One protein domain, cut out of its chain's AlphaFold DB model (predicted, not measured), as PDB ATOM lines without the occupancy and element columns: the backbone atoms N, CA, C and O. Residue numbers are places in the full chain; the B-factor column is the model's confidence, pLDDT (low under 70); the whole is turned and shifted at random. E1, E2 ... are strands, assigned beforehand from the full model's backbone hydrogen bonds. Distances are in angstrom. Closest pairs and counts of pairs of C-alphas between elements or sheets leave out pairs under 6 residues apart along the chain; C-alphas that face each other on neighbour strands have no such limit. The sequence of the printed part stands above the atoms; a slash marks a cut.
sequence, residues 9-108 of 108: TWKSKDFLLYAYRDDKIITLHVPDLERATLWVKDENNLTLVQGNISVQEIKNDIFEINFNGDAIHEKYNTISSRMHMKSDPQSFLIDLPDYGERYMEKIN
ATOM      1  N   THR A   9     -50.984  32.516  34.087       97.50
ATOM      2  CA  THR A   9     -49.723  32.483  33.341       97.50
ATOM      3  C   THR A   9     -50.028  32.442  31.858       97.50
ATOM      4  O   THR A   9     -50.783  31.588  31.404       97.50
ATOM      5  N   TRP A  10     -49.415  33.337  31.101       97.56
ATOM      6  CA  TRP A  10     -49.577  33.463  29.663       97.56
ATOM      7  C   TRP A  10     -48.231  33.277  29.007       97.56
ATOM      8  O   TRP A  10     -47.242  33.860  29.448       97.56
ATOM      9  N   LYS A  11     -48.185  32.485  27.945       96.94
ATOM     10  CA  LYS A  11     -46.932  32.151  27.281       96.94
ATOM     11  C   LYS A  11     -47.050  32.374  25.791       96.94
ATOM     12  O   LYS A  11     -48.055  32.006  25.183       96.94
ATOM     13  N   SER A  12     -46.008  32.958  25.211       96.19
ATOM     14  CA  SER A  12     -45.951  33.153  23.778       96.19
ATOM     15  C   SER A  12     -45.812  31.821  23.060       96.19
ATOM     16  O   SER A  12     -45.105  30.915  23.516       96.19
ATOM     17  N   LYS A  13     -46.449  31.723  21.901       92.56
ATOM     18  CA  LYS A  13     -46.413  30.539  21.050       92.56
ATOM     19  C   LYS A  13     -46.484  30.970  19.596       92.56
ATOM     20  O   LYS A  13     -47.231  31.887  19.264       92.56
ATOM     21  N   ASP A  14     -45.734  30.292  18.735       89.62
ATOM     22  CA  ASP A  14     -45.883  30.484  17.297       89.62
ATOM     23  C   ASP A  14     -47.298  30.047  16.882       89.62
ATOM     24  O   ASP A  14     -47.722  28.913  17.125       89.62
ATOM     25  N   PHE A  15     -48.027  30.959  16.244       83.56
ATOM     26  CA  PHE A  15     -49.372  30.738  15.716       83.56
ATOM     27  C   PHE A  15     -49.438  31.247  14.273       83.56
ATOM     28  O   PHE A  15     -48.597  32.042  13.855       83.56
ATOM     29  N   LEU A  16     -50.392  30.765  13.471       79.25
ATOM     30  CA  LEU A  16     -50.498  31.149  12.060       79.25
ATOM     31  C   LEU A  16     -50.545  32.684  11.925       79.25
ATOM     32  O   LEU A  16     -51.333  33.328  12.607       79.25
ATOM     33  N   LEU A  17     -49.704  33.248  11.045       81.75
ATOM     34  CA  LEU A  17     -49.465  34.696  10.859       81.75
ATOM     35  C   LEU A  17     -48.686  35.413  11.985       81.75
ATOM     36  O   LEU A  17     -48.297  36.559  11.791       81.75
ATOM     37  N   TYR A  18     -48.381  34.733  13.092       82.31
ATOM     38  CA  TYR A  18     -47.648  35.250  14.261       82.31
ATOM     39  C   TYR A  18     -46.473  34.339  14.654       82.31
ATOM     40  O   TYR A  18     -46.195  34.132  15.834       82.31
ATOM     41  N   ALA A  19     -45.817  33.732  13.661       82.75
ATOM     42  CA  ALA A  19     -44.692  32.828  13.867       82.75
ATOM     43  C   ALA A  19     -43.362  33.575  13.723       82.75
ATOM     44  O   ALA A  19     -43.090  34.152  12.668       82.75
ATOM     45  N   TYR A  20     -42.529  33.511  14.757       84.25
ATOM     46  CA  TYR A  20     -41.243  34.208  14.811       84.25
ATOM     47  C   TYR A  20     -40.062  33.266  14.641       84.25
ATOM     48  O   TYR A  20     -39.060  33.661  14.048       84.25
ATOM     49  N   ARG A  21     -40.191  32.015  15.115       84.00
ATOM     50  CA  ARG A  21     -39.141  30.984  15.028       84.00
ATOM     51  C   ARG A  21     -37.781  31.463  15.550       84.00
ATOM     52  O   ARG A  21     -36.744  31.073  15.024       84.00
ATOM     53  N   ASP A  22     -37.800  32.338  16.552       87.12
ATOM     54  CA  ASP A  22     -36.607  32.910  17.175       87.12
ATOM     55  C   ASP A  22     -36.251  32.229  18.504       87.12
ATOM     56  O   ASP A  22     -35.412  32.737  19.240       87.12
ATOM     57  N   ASP A  23     -36.905  31.101  18.810       85.06
ATOM     58  CA  ASP A  23     -36.774  30.290  20.030       85.06
ATOM     59  C   ASP A  23     -37.033  31.041  21.351       85.06
ATOM     60  O   ASP A  23     -36.935  30.468  22.439       85.06
ATOM     61  N   LYS A  24     -37.439  32.314  21.273       91.31
ATOM     62  CA  LYS A  24     -37.733  33.153  22.431       91.31
ATOM     63  C   LYS A  24     -39.134  32.875  22.936       91.31
ATOM     64  O   LYS A  24     -40.127  32.990  22.219       91.31
ATOM     65  N   ILE A  25     -39.211  32.569  24.223       94.44
ATOM     66  CA  ILE A  25     -40.474  32.318  24.906       94.44
ATOM     67  C   ILE A  25     -40.739  33.465  25.865       94.44
ATOM     68  O   ILE A  25     -40.080  33.597  26.893       94.44
ATOM     69  N   ILE A  26     -41.747  34.264  25.563       97.00
ATOM     70  CA  ILE A  26     -42.196  35.353  26.417       97.00
ATOM     71  C   ILE A  26     -43.253  34.816  27.365       97.00
ATOM     72  O   ILE A  26     -44.163  34.103  26.950       97.00
ATOM     73  N   THR A  27     -43.125  35.131  28.646       97.62
ATOM     74  CA  THR A  27     -44.085  34.722  29.666       97.62
ATOM     75  C   THR A  27     -44.530  35.934  30.464       97.62
ATOM     76  O   THR A  27     -43.698  36.686  30.965       97.62
ATOM     77  N   LEU A  28     -45.844  36.102  30.580       97.94
ATOM     78  CA  LEU A  28     -46.485  37.030  31.500       97.94
ATOM     79  C   LEU A  28     -47.128  36.209  32.617       97.94
ATOM     80  O   LEU A  28     -48.025  35.409  32.358       97.94
ATOM     81  N   HIS A  29     -46.692  36.409  33.852       97.88
ATOM     82  CA  HIS A  29     -47.312  35.806  35.026       97.88
ATOM     83  C   HIS A  29     -47.978  36.880  35.870       97.88
ATOM     84  O   HIS A  29     -47.323  37.829  36.296       97.88
ATOM     85  N   VAL A  30     -49.271  36.700  36.117       97.62
ATOM     86  CA  VAL A  30     -50.100  37.561  36.956       97.62
ATOM     87  C   VAL A  30     -50.702  36.688  38.061       97.62
ATOM     88  O   VAL A  30     -51.733  36.051  37.835       97.62
ATOM     89  N   PRO A  31     -50.039  36.553  39.223       96.50
ATOM     90  CA  PRO A  31     -50.511  35.686  40.303       96.50
ATOM     91  C   PRO A  31     -51.791  36.191  40.982       96.50
ATOM     92  O   PRO A  31     -52.538  35.390  41.540       96.50
ATOM     93  N   ASP A  32     -52.029  37.502  40.970       96.06
ATOM     94  CA  ASP A  32     -53.139  38.167  41.652       96.06
ATOM     95  C   ASP A  32     -53.451  39.526  40.997       96.06
ATOM     96  O   ASP A  32     -52.845  39.901  39.998       96.06
ATOM     97  N   LEU A  33     -54.417  40.263  41.553       93.00
ATOM     98  CA  LEU A  33     -54.851  41.571  41.043       93.00
ATOM     99  C   LEU A  33     -53.805  42.682  41.178       93.00
ATOM    100  O   LEU A  33     -54.015  43.767  40.640       93.00
ATOM    101  N   GLU A  34     -52.733  42.455  41.935       93.25
ATOM    102  CA  GLU A  34     -51.791  43.504  42.298       93.25
ATOM    103  C   GLU A  34     -50.468  43.364  41.578       93.25
ATOM    104  O   GLU A  34     -49.880  44.389  41.266       93.25
ATOM    105  N   ARG A  35     -49.985  42.149  41.309       97.06
ATOM    106  CA  ARG A  35     -48.599  41.906  40.894       97.06
ATOM    107  C   ARG A  35     -48.515  41.206  39.550       97.06
ATOM    108  O   ARG A  35     -49.326  40.341  39.239       97.06
ATOM    109  N   ALA A  36     -47.465  41.510  38.795       97.81
ATOM    110  CA  ALA A  36     -47.124  40.773  37.589       97.81
ATOM    111  C   ALA A  36     -45.619  40.759  37.304       97.81
ATOM    112  O   ALA A  36     -44.852  41.602  37.777       97.81
ATOM    113  N   THR A  37     -45.203  39.796  36.489       98.19
ATOM    114  CA  THR A  37     -43.845  39.690  35.951       98.19
ATOM    115  C   THR A  37     -43.925  39.322  34.478       98.19
ATOM    116  O   THR A  37     -44.611  38.367  34.112       98.19
ATOM    117  N   LEU A  38     -43.203  40.059  33.641       98.00
ATOM    118  CA  LEU A  38     -43.019  39.771  32.226       98.00
ATOM    119  C   LEU A  38     -41.544  39.459  31.982       98.00
ATOM    120  O   LEU A  38     -40.670  40.273  32.285       98.00
ATOM    121  N   TRP A  39     -41.256  38.294  31.412       97.62
ATOM    122  CA  TRP A  39     -39.889  37.887  31.100       97.62
ATOM    123  C   TRP A  39     -39.802  37.142  29.780       97.62
ATOM    124  O   TRP A  39     -40.782  36.593  29.273       97.62
ATOM    125  N   VAL A  40     -38.591  37.100  29.243       96.38
ATOM    126  CA  VAL A  40     -38.238  36.321  28.066       96.38
ATOM    127  C   VAL A  40     -37.303  35.215  28.506       96.38
ATOM    128  O   VAL A  40     -36.261  35.463  29.105       96.38
ATOM    129  N   LYS A  41     -37.684  33.977  28.226       91.94
ATOM    130  CA  LYS A  41     -36.803  32.830  28.346       91.94
ATOM    131  C   LYS A  41     -35.973  32.715  27.070       91.94
ATOM    132  O   LYS A  41     -36.511  32.429  26.000       91.94
ATOM    133  N   ASP A  42     -34.680  32.944  27.244       81.81
ATOM    134  CA  ASP A  42     -33.584  32.723  26.301       81.81
ATOM    135  C   ASP A  42     -32.461  31.933  27.015       81.81
ATOM    136  O   ASP A  42     -32.750  31.135  27.912       81.81
ATOM    137  N   GLU A  43     -31.192  32.132  26.644       72.38
ATOM    138  CA  GLU A  43     -30.040  31.501  27.309       72.38
ATOM    139  C   GLU A  43     -29.881  31.892  28.792       72.38
ATOM    140  O   GLU A  43     -29.396  31.076  29.575       72.38
ATOM    141  N   ASN A  44     -30.302  33.096  29.203       77.31
ATOM    142  CA  ASN A  44     -30.082  33.617  30.560       77.31
ATOM    143  C   ASN A  44     -31.371  33.898  31.350       77.31
ATOM    144  O   ASN A  44     -31.292  34.091  32.560       77.31
ATOM    145  N   ASN A  45     -32.540  33.861  30.705       88.25
ATOM    146  CA  ASN A  45     -33.806  34.406  31.207       88.25
ATOM    147  C   ASN A  45     -33.687  35.897  31.557       88.25
ATOM    148  O   ASN A  45     -33.013  36.294  32.505       88.25
ATOM    149  N   LEU A  46     -34.423  36.735  30.839       95.50
ATOM    150  CA  LEU A  46     -34.426  38.175  31.045       95.50
ATOM    151  C   LEU A  46     -35.799  38.641  31.526       95.50
ATOM    152  O   LEU A  46     -36.759  38.660  30.755       95.50
ATOM    153  N   THR A  47     -35.894  39.056  32.788       97.31
ATOM    154  CA  THR A  47     -37.060  39.807  33.278       97.31
ATOM    155  C   THR A  47     -37.081  41.169  32.598       97.31
ATOM    156  O   THR A  47     -36.122  41.919  32.726       97.31
ATOM    157  N   LEU A  48     -38.153  41.483  31.871       97.19
ATOM    158  CA  LEU A  48     -38.336  42.775  31.204       97.19
ATOM    159  C   LEU A  48     -38.898  43.813  32.173       97.19
ATOM    160  O   LEU A  48     -38.417  44.946  32.225       97.19
ATOM    161  N   VAL A  49     -39.913  43.408  32.937       98.06
ATOM    162  CA  VAL A  49     -40.565  44.231  33.954       98.06
ATOM    163  C   VAL A  49     -41.230  43.360  35.018       98.06
ATOM    164  O   VAL A  49     -41.743  42.275  34.728       98.06
ATOM    165  N   GLN A  50     -41.229  43.838  36.257       98.19
ATOM    166  CA  GLN A  50     -41.983  43.268  37.368       98.19
ATOM    167  C   GLN A  50     -42.516  44.372  38.279       98.19
ATOM    168  O   GLN A  50     -41.863  45.395  38.464       98.19
ATOM    169  N   GLY A  51     -43.675  44.159  38.891       97.25
ATOM    170  CA  GLY A  51     -44.222  45.116  39.846       97.25
ATOM    171  C   GLY A  51     -45.734  45.096  39.895       97.25
ATOM    172  O   GLY A  51     -46.362  44.083  39.576       97.25
ATOM    173  N   ASN A  52     -46.302  46.228  40.300       97.56
ATOM    174  CA  ASN A  52     -47.738  46.392  40.372       97.56
ATOM    175  C   ASN A  52     -48.353  46.417  38.972       97.56
ATOM    176  O   ASN A  52     -47.776  47.030  38.077       97.56
ATOM    177  N   ILE A  53     -49.516  45.796  38.786       97.12
ATOM    178  CA  ILE A  53     -50.195  45.715  37.488       97.12
ATOM    179  C   ILE A  53     -51.527  46.464  37.491       97.12
ATOM    180  O   ILE A  53     -52.288  46.434  38.457       97.12
ATOM    181  N   SER A  54     -51.839  47.109  36.372       96.94
ATOM    182  CA  SER A  54     -53.200  47.508  36.035       96.94
ATOM    183  C   SER A  54     -53.484  47.250  34.559       96.94
ATOM    184  O   SER A  54     -52.629  47.430  33.696       96.94
ATOM    185  N   VAL A  55     -54.702  46.808  34.262       96.75
ATOM    186  CA  VAL A  55     -55.193  46.554  32.912       96.75
ATOM    187  C   VAL A  55     -56.294  47.547  32.602       96.75
ATOM    188  O   VAL A  55     -57.301  47.623  33.308       96.75
ATOM    189  N   GLN A  56     -56.103  48.300  31.525       95.62
ATOM    190  CA  GLN A  56     -57.055  49.297  31.066       95.62
ATOM    191  C   GLN A  56     -57.581  48.909  29.690       95.62
ATOM    192  O   GLN A  56     -56.828  48.844  28.721       95.62
ATOM    193  N   GLU A  57     -58.887  48.682  29.582       94.50
ATOM    194  CA  GLU A  57     -59.528  48.536  28.279       94.50
ATOM    195  C   GLU A  57     -59.600  49.895  27.574       94.50
ATOM    196  O   GLU A  57     -60.051  50.887  28.149       94.50
ATOM    197  N   ILE A  58     -59.146  49.936  26.320       93.75
ATOM    198  CA  ILE A  58     -59.114  51.153  25.507       93.75
ATOM    199  C   ILE A  58     -60.313  51.177  24.558       93.75
ATOM    200  O   ILE A  58     -61.088  52.134  24.554       93.75
ATOM    201  N   LYS A  59     -60.472  50.134  23.729       91.00
ATOM    202  CA  LYS A  59     -61.557  50.027  22.739       91.00
ATOM    203  C   LYS A  59     -61.628  48.629  22.137       91.00
ATOM    204  O   LYS A  59     -60.608  48.152  21.665       91.00
ATOM    205  N   ASN A  60     -62.831  48.060  22.002       83.88
ATOM    206  CA  ASN A  60     -63.125  46.875  21.174       83.88
ATOM    207  C   ASN A  60     -62.005  45.821  21.212       83.88
ATOM    208  O   ASN A  60     -61.306  45.637  20.217       83.88
ATOM    209  N   ASP A  61     -61.824  45.180  22.368       89.75
ATOM    210  CA  ASP A  61     -60.821  44.132  22.602       89.75
ATOM    211  C   ASP A  61     -59.351  44.598  22.667       89.75
ATOM    212  O   ASP A  61     -58.480  43.782  22.965       89.75
ATOM    213  N   ILE A  62     -59.066  45.888  22.474       95.62
ATOM    214  CA  ILE A  62     -57.755  46.507  22.724       95.62
ATOM    215  C   ILE A  62     -57.668  46.941  24.186       95.62
ATOM    216  O   ILE A  62     -58.564  47.620  24.698       95.62
ATOM    217  N   PHE A  63     -56.571  46.582  24.839       96.94
ATOM    218  CA  PHE A  63     -56.280  46.932  26.222       96.94
ATOM    219  C   PHE A  63     -54.785  47.181  26.417       96.94
ATOM    220  O   PHE A  63     -53.957  46.704  25.645       96.94
ATOM    221  N   GLU A  64     -54.442  47.914  27.463       97.62
ATOM    222  CA  GLU A  64     -53.063  48.136  27.881       97.62
ATOM    223  C   GLU A  64     -52.802  47.418  29.197       97.62
ATOM    224  O   GLU A  64     -53.639  47.434  30.102       97.62
ATOM    225  N   ILE A  65     -51.633  46.793  29.292       97.56
ATOM    226  CA  ILE A  65     -51.101  46.240  30.532       97.56
ATOM    227  C   ILE A  65     -50.045  47.217  31.032       97.56
ATOM    228  O   ILE A  65     -49.007  47.393  30.395       97.56
ATOM    229  N   ASN A  66     -50.327  47.854  32.160       97.88
ATOM    230  CA  ASN A  66     -49.453  48.826  32.788       97.88
ATOM    231  C   ASN A  66     -48.770  48.198  33.996       97.88
ATOM    232  O   ASN A  66     -49.423  47.611  34.858       97.88
ATOM    233  N   PHE A  67     -47.458  48.363  34.063       97.50
ATOM    234  CA  PHE A  67     -46.606  47.926  35.147       97.50
ATOM    235  C   PHE A  67     -46.051  49.146  35.877       97.50
ATOM    236  O   PHE A  67     -45.571  50.096  35.261       97.50
ATOM    237  N   ASN A  68     -46.078  49.096  37.203       96.31
ATOM    238  CA  ASN A  68     -45.409  50.052  38.068       96.31
ATOM    239  C   ASN A  68     -44.450  49.297  38.990       96.31
ATOM    240  O   ASN A  68     -44.870  48.668  39.962       96.31
ATOM    241  N   GLY A  69     -43.165  49.323  38.651       94.81
ATOM    242  CA  GLY A  69     -42.119  48.633  39.393       94.81
ATOM    243  C   GLY A  69     -40.791  48.642  38.648       94.81
ATOM    244  O   GLY A  69     -40.466  49.601  37.947       94.81
ATOM    245  N   ASP A  70     -40.029  47.565  38.806       97.31
ATOM    246  CA  ASP A  70     -38.695  47.434  38.239       97.31
ATOM    247  C   ASP A  70     -38.782  46.962  36.786       97.31
ATOM    248  O   ASP A  70     -39.091  45.800  36.508       97.31
ATOM    249  N   ALA A  71     -38.473  47.860  35.854       97.00
ATOM    250  CA  ALA A  71     -38.304  47.542  34.443       97.00
ATOM    251  C   ALA A  71     -36.845  47.711  34.022       97.00
ATOM    252  O   ALA A  71     -36.175  48.659  34.431       97.00
ATOM    253  N   ILE A  72     -36.363  46.843  33.127       96.69
ATOM    254  CA  ILE A  72     -35.027  47.014  32.526       96.69
ATOM    255  C   ILE A  72     -34.961  48.268  31.650       96.69
ATOM    256  O   ILE A  72     -33.885  48.794  31.382       96.69
ATOM    257  N   HIS A  73     -36.123  48.716  31.171       97.06
ATOM    258  CA  HIS A  73     -36.309  49.942  30.415       97.06
ATOM    259  C   HIS A  73     -37.781  50.367  30.484       97.06
ATOM    260  O   HIS A  73     -38.672  49.535  30.331       97.06
ATOM    261  N   GLU A  74     -38.043  51.671  30.589       95.81
ATOM    262  CA  GLU A  74     -39.398  52.247  30.702       95.81
ATOM    263  C   GLU A  74     -40.365  51.865  29.567       95.81
ATOM    264  O   GLU A  74     -41.576  51.906  29.747       95.81
ATOM    265  N   LYS A  75     -39.853  51.440  28.403       96.12
ATOM    266  CA  LYS A  75     -40.676  51.001  27.268       96.12
ATOM    267  C   LYS A  75     -41.476  49.731  27.570       96.12
ATOM    268  O   LYS A  75     -42.435  49.449  26.868       96.12
ATOM    269  N   TYR A  76     -41.084  48.977  28.598       97.31
ATOM    270  CA  TYR A  76     -41.805  47.794  29.057       97.31
ATOM    271  C   TYR A  76     -42.868  48.109  30.121       97.31
ATOM    272  O   TYR A  76     -43.600  47.207  30.511       97.31
ATOM    273  N   ASN A  77     -42.987  49.365  30.573       97.06
ATOM    274  CA  ASN A  77     -43.972  49.746  31.589       97.06
ATOM    275  C   ASN A  77     -45.409  49.733  31.061       97.06
ATOM    276  O   ASN A  77     -46.327  49.520  31.841       97.06
ATOM    277  N   THR A  78     -45.621  49.936  29.761       97.31
ATOM    278  CA  THR A  78     -46.957  49.914  29.152       97.31
ATOM    279  C   THR A  78     -46.924  49.054  27.904       97.31
ATOM    280  O   THR A  78     -46.220  49.367  26.946       97.31
ATOM    281  N   ILE A  79     -47.696  47.969  27.912       97.31
ATOM    282  CA  ILE A  79     -47.763  47.002  26.817       97.31
ATOM    283  C   ILE A  79     -49.144  47.052  26.175       97.31
ATOM    284  O   ILE A  79     -50.151  46.700  26.796       97.31
ATOM    285  N   SER A  80     -49.186  47.455  24.907       97.06
ATOM    286  CA  SER A  80     -50.401  47.398  24.095       97.06
ATOM    287  C   SER A  80     -50.753  45.952  23.769       97.06
ATOM    288  O   SER A  80     -49.897  45.162  23.373       97.06
ATOM    289  N   SER A  81     -52.021  45.598  23.947       97.38
ATOM    290  CA  SER A  81     -52.514  44.236  23.783       97.38
ATOM    291  C   SER A  81     -53.878  44.210  23.102       97.38
ATOM    292  O   SER A  81     -54.648  45.172  23.143       97.38
ATOM    293  N   ARG A  82     -54.205  43.082  22.471       96.00
ATOM    294  CA  ARG A  82     -55.490  42.873  21.796       96.00
ATOM    295  C   ARG A  82     -55.992  41.457  22.015       96.00
ATOM    296  O   ARG A  82     -55.293  40.506  21.674       96.00
ATOM    297  N   MET A  83     -57.211  41.299  22.531       95.38
ATOM    298  CA  MET A  83     -57.813  39.974  22.691       95.38
ATOM    299  C   MET A  83     -57.916  39.268  21.341       95.38
ATOM    300  O   MET A  83     -58.320  39.867  20.345       95.38
ATOM    301  N   HIS A  84     -57.558  37.984  21.327       92.12
ATOM    302  CA  HIS A  84     -57.626  37.138  20.142       92.12
ATOM    303  C   HIS A  84     -58.761  36.122  20.270       92.12
ATOM    304  O   HIS A  84     -59.685  36.124  19.458       92.12
ATOM    305  N   MET A  85     -58.748  35.300  21.323       90.44
ATOM    306  CA  MET A  85     -59.825  34.359  21.633       90.44
ATOM    307  C   MET A  85     -60.203  34.452  23.111       90.44
ATOM    308  O   MET A  85     -59.352  34.418  23.996       90.44
ATOM    309  N   LYS A  86     -61.510  34.550  23.383       86.25
ATOM    310  CA  LYS A  86     -62.069  34.485  24.748       86.25
ATOM    311  C   LYS A  86     -62.372  33.046  25.197       86.25
ATOM    312  O   LYS A  86     -62.703  32.831  26.355       86.25
ATOM    313  N   SER A  87     -62.291  32.079  24.283       86.19
ATOM    314  CA  SER A  87     -62.544  30.650  24.515       86.19
ATOM    315  C   SER A  87     -61.259  29.879  24.808       86.19
ATOM    316  O   SER A  87     -60.200  30.329  24.398       86.19
ATOM    317  N   ASP A  88     -61.367  28.709  25.441       84.44
ATOM    318  CA  ASP A  88     -60.249  27.859  25.879       84.44
ATOM    319  C   ASP A  88     -59.379  27.312  24.713       84.44
ATOM    320  O   ASP A  88     -59.924  26.656  23.818       84.44
ATOM    321  N   PRO A  89     -58.049  27.553  24.702       86.25
ATOM    322  CA  PRO A  89     -57.316  28.398  25.645       86.25
ATOM    323  C   PRO A  89     -57.497  29.885  25.327       86.25
ATOM    324  O   PRO A  89     -57.348  30.321  24.180       86.25
ATOM    325  N   GLN A  90     -57.789  30.678  26.364       94.31
ATOM    326  CA  GLN A  90     -57.903  32.129  26.226       94.31
ATOM    327  C   GLN A  90     -56.585  32.692  25.685       94.31
ATOM    328  O   GLN A  90     -55.501  32.280  26.110       94.31
ATOM    329  N   SER A  91     -56.669  33.644  24.758       95.62
ATOM    330  CA  SER A  91     -55.485  34.200  24.112       95.62
ATOM    331  C   SER A  91     -55.630  35.657  23.706       95.62
ATOM    332  O   SER A  91     -56.723  36.174  23.448       95.62
ATOM    333  N   PHE A  92     -54.487  36.328  23.634       96.75
ATOM    334  CA  PHE A  92     -54.365  37.697  23.157       96.75
ATOM    335  C   PHE A  92     -53.017  37.914  22.476       96.75
ATOM    336  O   PHE A  92     -52.102  37.102  22.585       96.75
ATOM    337  N   LEU A  93     -52.917  39.007  21.739       96.31
ATOM    338  CA  LEU A  93     -51.683  39.485  21.137       96.31
ATOM    339  C   LEU A  93     -51.091  40.568  22.043       96.31
ATOM    340  O   LEU A  93     -51.848  41.410  22.529       96.31
ATOM    341  N   ILE A  94     -49.776  40.554  22.258       96.50
ATOM    342  CA  ILE A  94     -49.033  41.641  22.919       96.50
ATOM    343  C   ILE A  94     -48.073  42.273  21.937       96.50
ATOM    344  O   ILE A  94     -47.364  41.540  21.262       96.50
ATOM    345  N   ASP A  95     -47.996  43.593  21.879       95.62
ATOM    346  CA  ASP A  95     -46.938  44.277  21.140       95.62
ATOM    347  C   ASP A  95     -45.804  44.642  22.095       95.62
ATOM    348  O   ASP A  95     -45.956  45.505  22.963       95.62
ATOM    349  N   LEU A  96     -44.679  43.934  21.975       94.94
ATOM    350  CA  LEU A  96     -43.522  44.146  22.831       94.94
ATOM    351  C   LEU A  96     -42.398  44.872  22.095       94.94
ATOM    352  O   LEU A  96     -41.929  44.383  21.059       94.94
ATOM    353  N   PRO A  97     -41.861  45.962  22.673       92.44
ATOM    354  CA  PRO A  97     -40.659  46.593  22.147       92.44
ATOM    355  C   PRO A  97     -39.526  45.573  22.001       92.44
ATOM    356  O   PRO A  97     -39.320  44.752  22.885       92.44
ATOM    357  N   ASP A  98     -38.795  45.622  20.889       92.38
ATOM    358  CA  ASP A  98     -37.705  44.701  20.510       92.38
ATOM    359  C   ASP A  98     -38.109  43.243  20.199       92.38
ATOM    360  O   ASP A  98     -37.295  42.507  19.636       92.38
ATOM    361  N   TYR A  99     -39.339  42.816  20.514       92.62
ATOM    362  CA  TYR A  99     -39.809  41.441  20.280       92.62
ATOM    363  C   TYR A  99     -40.987  41.340  19.300       92.62
ATOM    364  O   TYR A  99     -41.249  40.238  18.810       92.62
ATOM    365  N   GLY A 100     -41.654  42.454  18.982       92.44
ATOM    366  CA  GLY A 100     -42.803  42.520  18.074       92.44
ATOM    367  C   GLY A 100     -44.105  41.986  18.680       92.44
ATOM    368  O   GLY A 100     -44.187  41.722  19.882       92.44
ATOM    369  N   GLU A 101     -45.122  41.804  17.831       94.50
ATOM    370  CA  GLU A 101     -46.462  41.350  18.230       94.50
ATOM    371  C   GLU A 101     -46.519  39.833  18.488       94.50
ATOM    372  O   GLU A 101     -46.462  39.023  17.565       94.50
ATOM    373  N   ARG A 102     -46.677  39.399  19.733       95.38
ATOM    374  CA  ARG A 102     -46.613  37.986  20.126       95.38
ATOM    375  C   ARG A 102     -47.986  37.445  20.478       95.38
ATOM    376  O   ARG A 102     -48.715  38.055  21.253       95.38
ATOM    377  N   TYR A 103     -48.307  36.266  19.948       96.12
ATOM    378  CA  TYR A 103     -49.477  35.500  20.366       96.12
ATOM    379  C   TYR A 103     -49.231  34.850  21.724       96.12
ATOM    380  O   TYR A 103     -48.306  34.052  21.861       96.12
ATOM    381  N   MET A 104     -50.067  35.197  22.701       97.12
ATOM    382  CA  MET A 104     -50.024  34.742  24.086       97.12
ATOM    383  C   MET A 104     -51.210  33.826  24.372       97.12
ATOM    384  O   MET A 104     -52.362  34.219  24.199       97.12
ATOM    385  N   GLU A 105     -50.927  32.623  24.857       96.19
ATOM    386  CA  GLU A 105     -51.922  31.620  25.248       96.19
ATOM    387  C   GLU A 105     -51.887  31.438  26.769       96.19
ATOM    388  O   GLU A 105     -50.801  31.346  27.356       96.19
ATOM    389  N   LYS A 106     -53.055  31.407  27.417       95.94
ATOM    390  CA  LYS A 106     -53.151  31.101  28.849       95.94
ATOM    391  C   LYS A 106     -52.765  29.643  29.086       95.94
ATOM    392  O   LYS A 106     -53.246  28.751  28.391       95.94
ATOM    393  N   ILE A 107     -51.908  29.400  30.071       92.25
ATOM    394  CA  ILE A 107     -51.558  28.060  30.535       92.25
ATOM    395  C   ILE A 107     -52.487  27.720  31.701       92.25
ATOM    396  O   ILE A 107     -52.475  28.428  32.711       92.25
ATOM    397  N   ASN A 108     -53.274  26.657  31.528       69.88
ATOM    398  CA  ASN A 108     -54.083  26.044  32.584       69.88
ATOM    399  C   ASN A 108     -53.211  25.234  33.549       69.88
ATOM    400  O   ASN A 108     -52.306  24.514  33.061       69.88
TER     401      ASN A 108
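What this domain is: This is residues 9 to 108 of the 108 residues of an uncharacterized protein of Rhodobacteraceae bacterium 4F10 (UniProt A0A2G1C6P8). The domain is a small closed barrel of eight antiparallel strands, E1 to E8, which follow one another round the ring in chain order until E8 comes back beside E1. Two of the strands, E4 and E5, form a long hairpin that bends sharply as it goes round the wall, and a long loop, residues 13 to 24, links E1 to E2. The printed part has 100 residues with eight named strands and no named helix; the class is all strand, and the strands form a meander, each the antiparallel neighbour of the one before. The whole is compact, with a radius of gyration of the C-alphas of 12.7 A, and rounded, with spans of 35 by 33 by 24 A.

Where its parts are: E1, residues 9 to 12, begins at C-alpha 9 at (-49.723, 32.483, 33.341). E2 is residues 25 to 30, 16.3 A long, and E3 is residues 35 to 41, 19.5 A. E4, the longest strand, is residues 46 to 59; it measures 30.7 A from its first C-alpha at (-34.426, 38.175, 31.045) to its last and bends by 86 degrees at residue 52. E5, residues 62 to 71, measures 22.7 A and bends by 76 degrees at residue 68. E6 is residues 78 to 85, 21.5 A, and E7 is residues 91 to 96, 15.6 A. E8, residues 100 to 107, measures 21.0 A and ends at C-alpha 107 at (-51.558, 28.060, 30.535).

How they stand to each other: E1 and E2 are a hairpin at 159 degrees, with N 10 and O 28 2.8 A apart, within hydrogen-bond range. E2 and E3, a hairpin at 170 degrees, have N 27 and O 39 at 2.8 A. In the hairpin of E3 and E4, N 38 and O 49 are 2.9 A apart. E3 is beside residues 46 to 53 of E4, and on the other side E5 is beside residues 48 to 59. The hairpin of E4 and E5 has N 52 and O 68 at 2.8 A, where both strands bend. E6 is beside residues 62 to 66 of E5, with N 63 and O 81 at 2.9 A. The hairpin of E6 and E7 has N 93 and O 82 at 2.8 A, and that of E7 and E8 has N 102 and O 94 at 2.7 A. E8 and E1, antiparallel at 139 degrees, close the barrel, with N 107 and O 9 at 2.8 A. Among the pairs that are apart are E1 and E5, E2 and E6, E3 and E7, and E4 and E8.

The domain as a whole: The two C-alphas farthest apart are those of Glu 43 and Asn 60, 37.0 A, while the first and last printed C-alphas, Thr 9 and Asn 108, are 7.8 A apart. The printed part has no cut and ends at the chain's last residue. The link from E1 to E2 is long, 12 residues; the link from E5 to E6 is short, and the other five are tight. The mean pLDDT of the printed part is 93.2, and residue 108 alone is under 70.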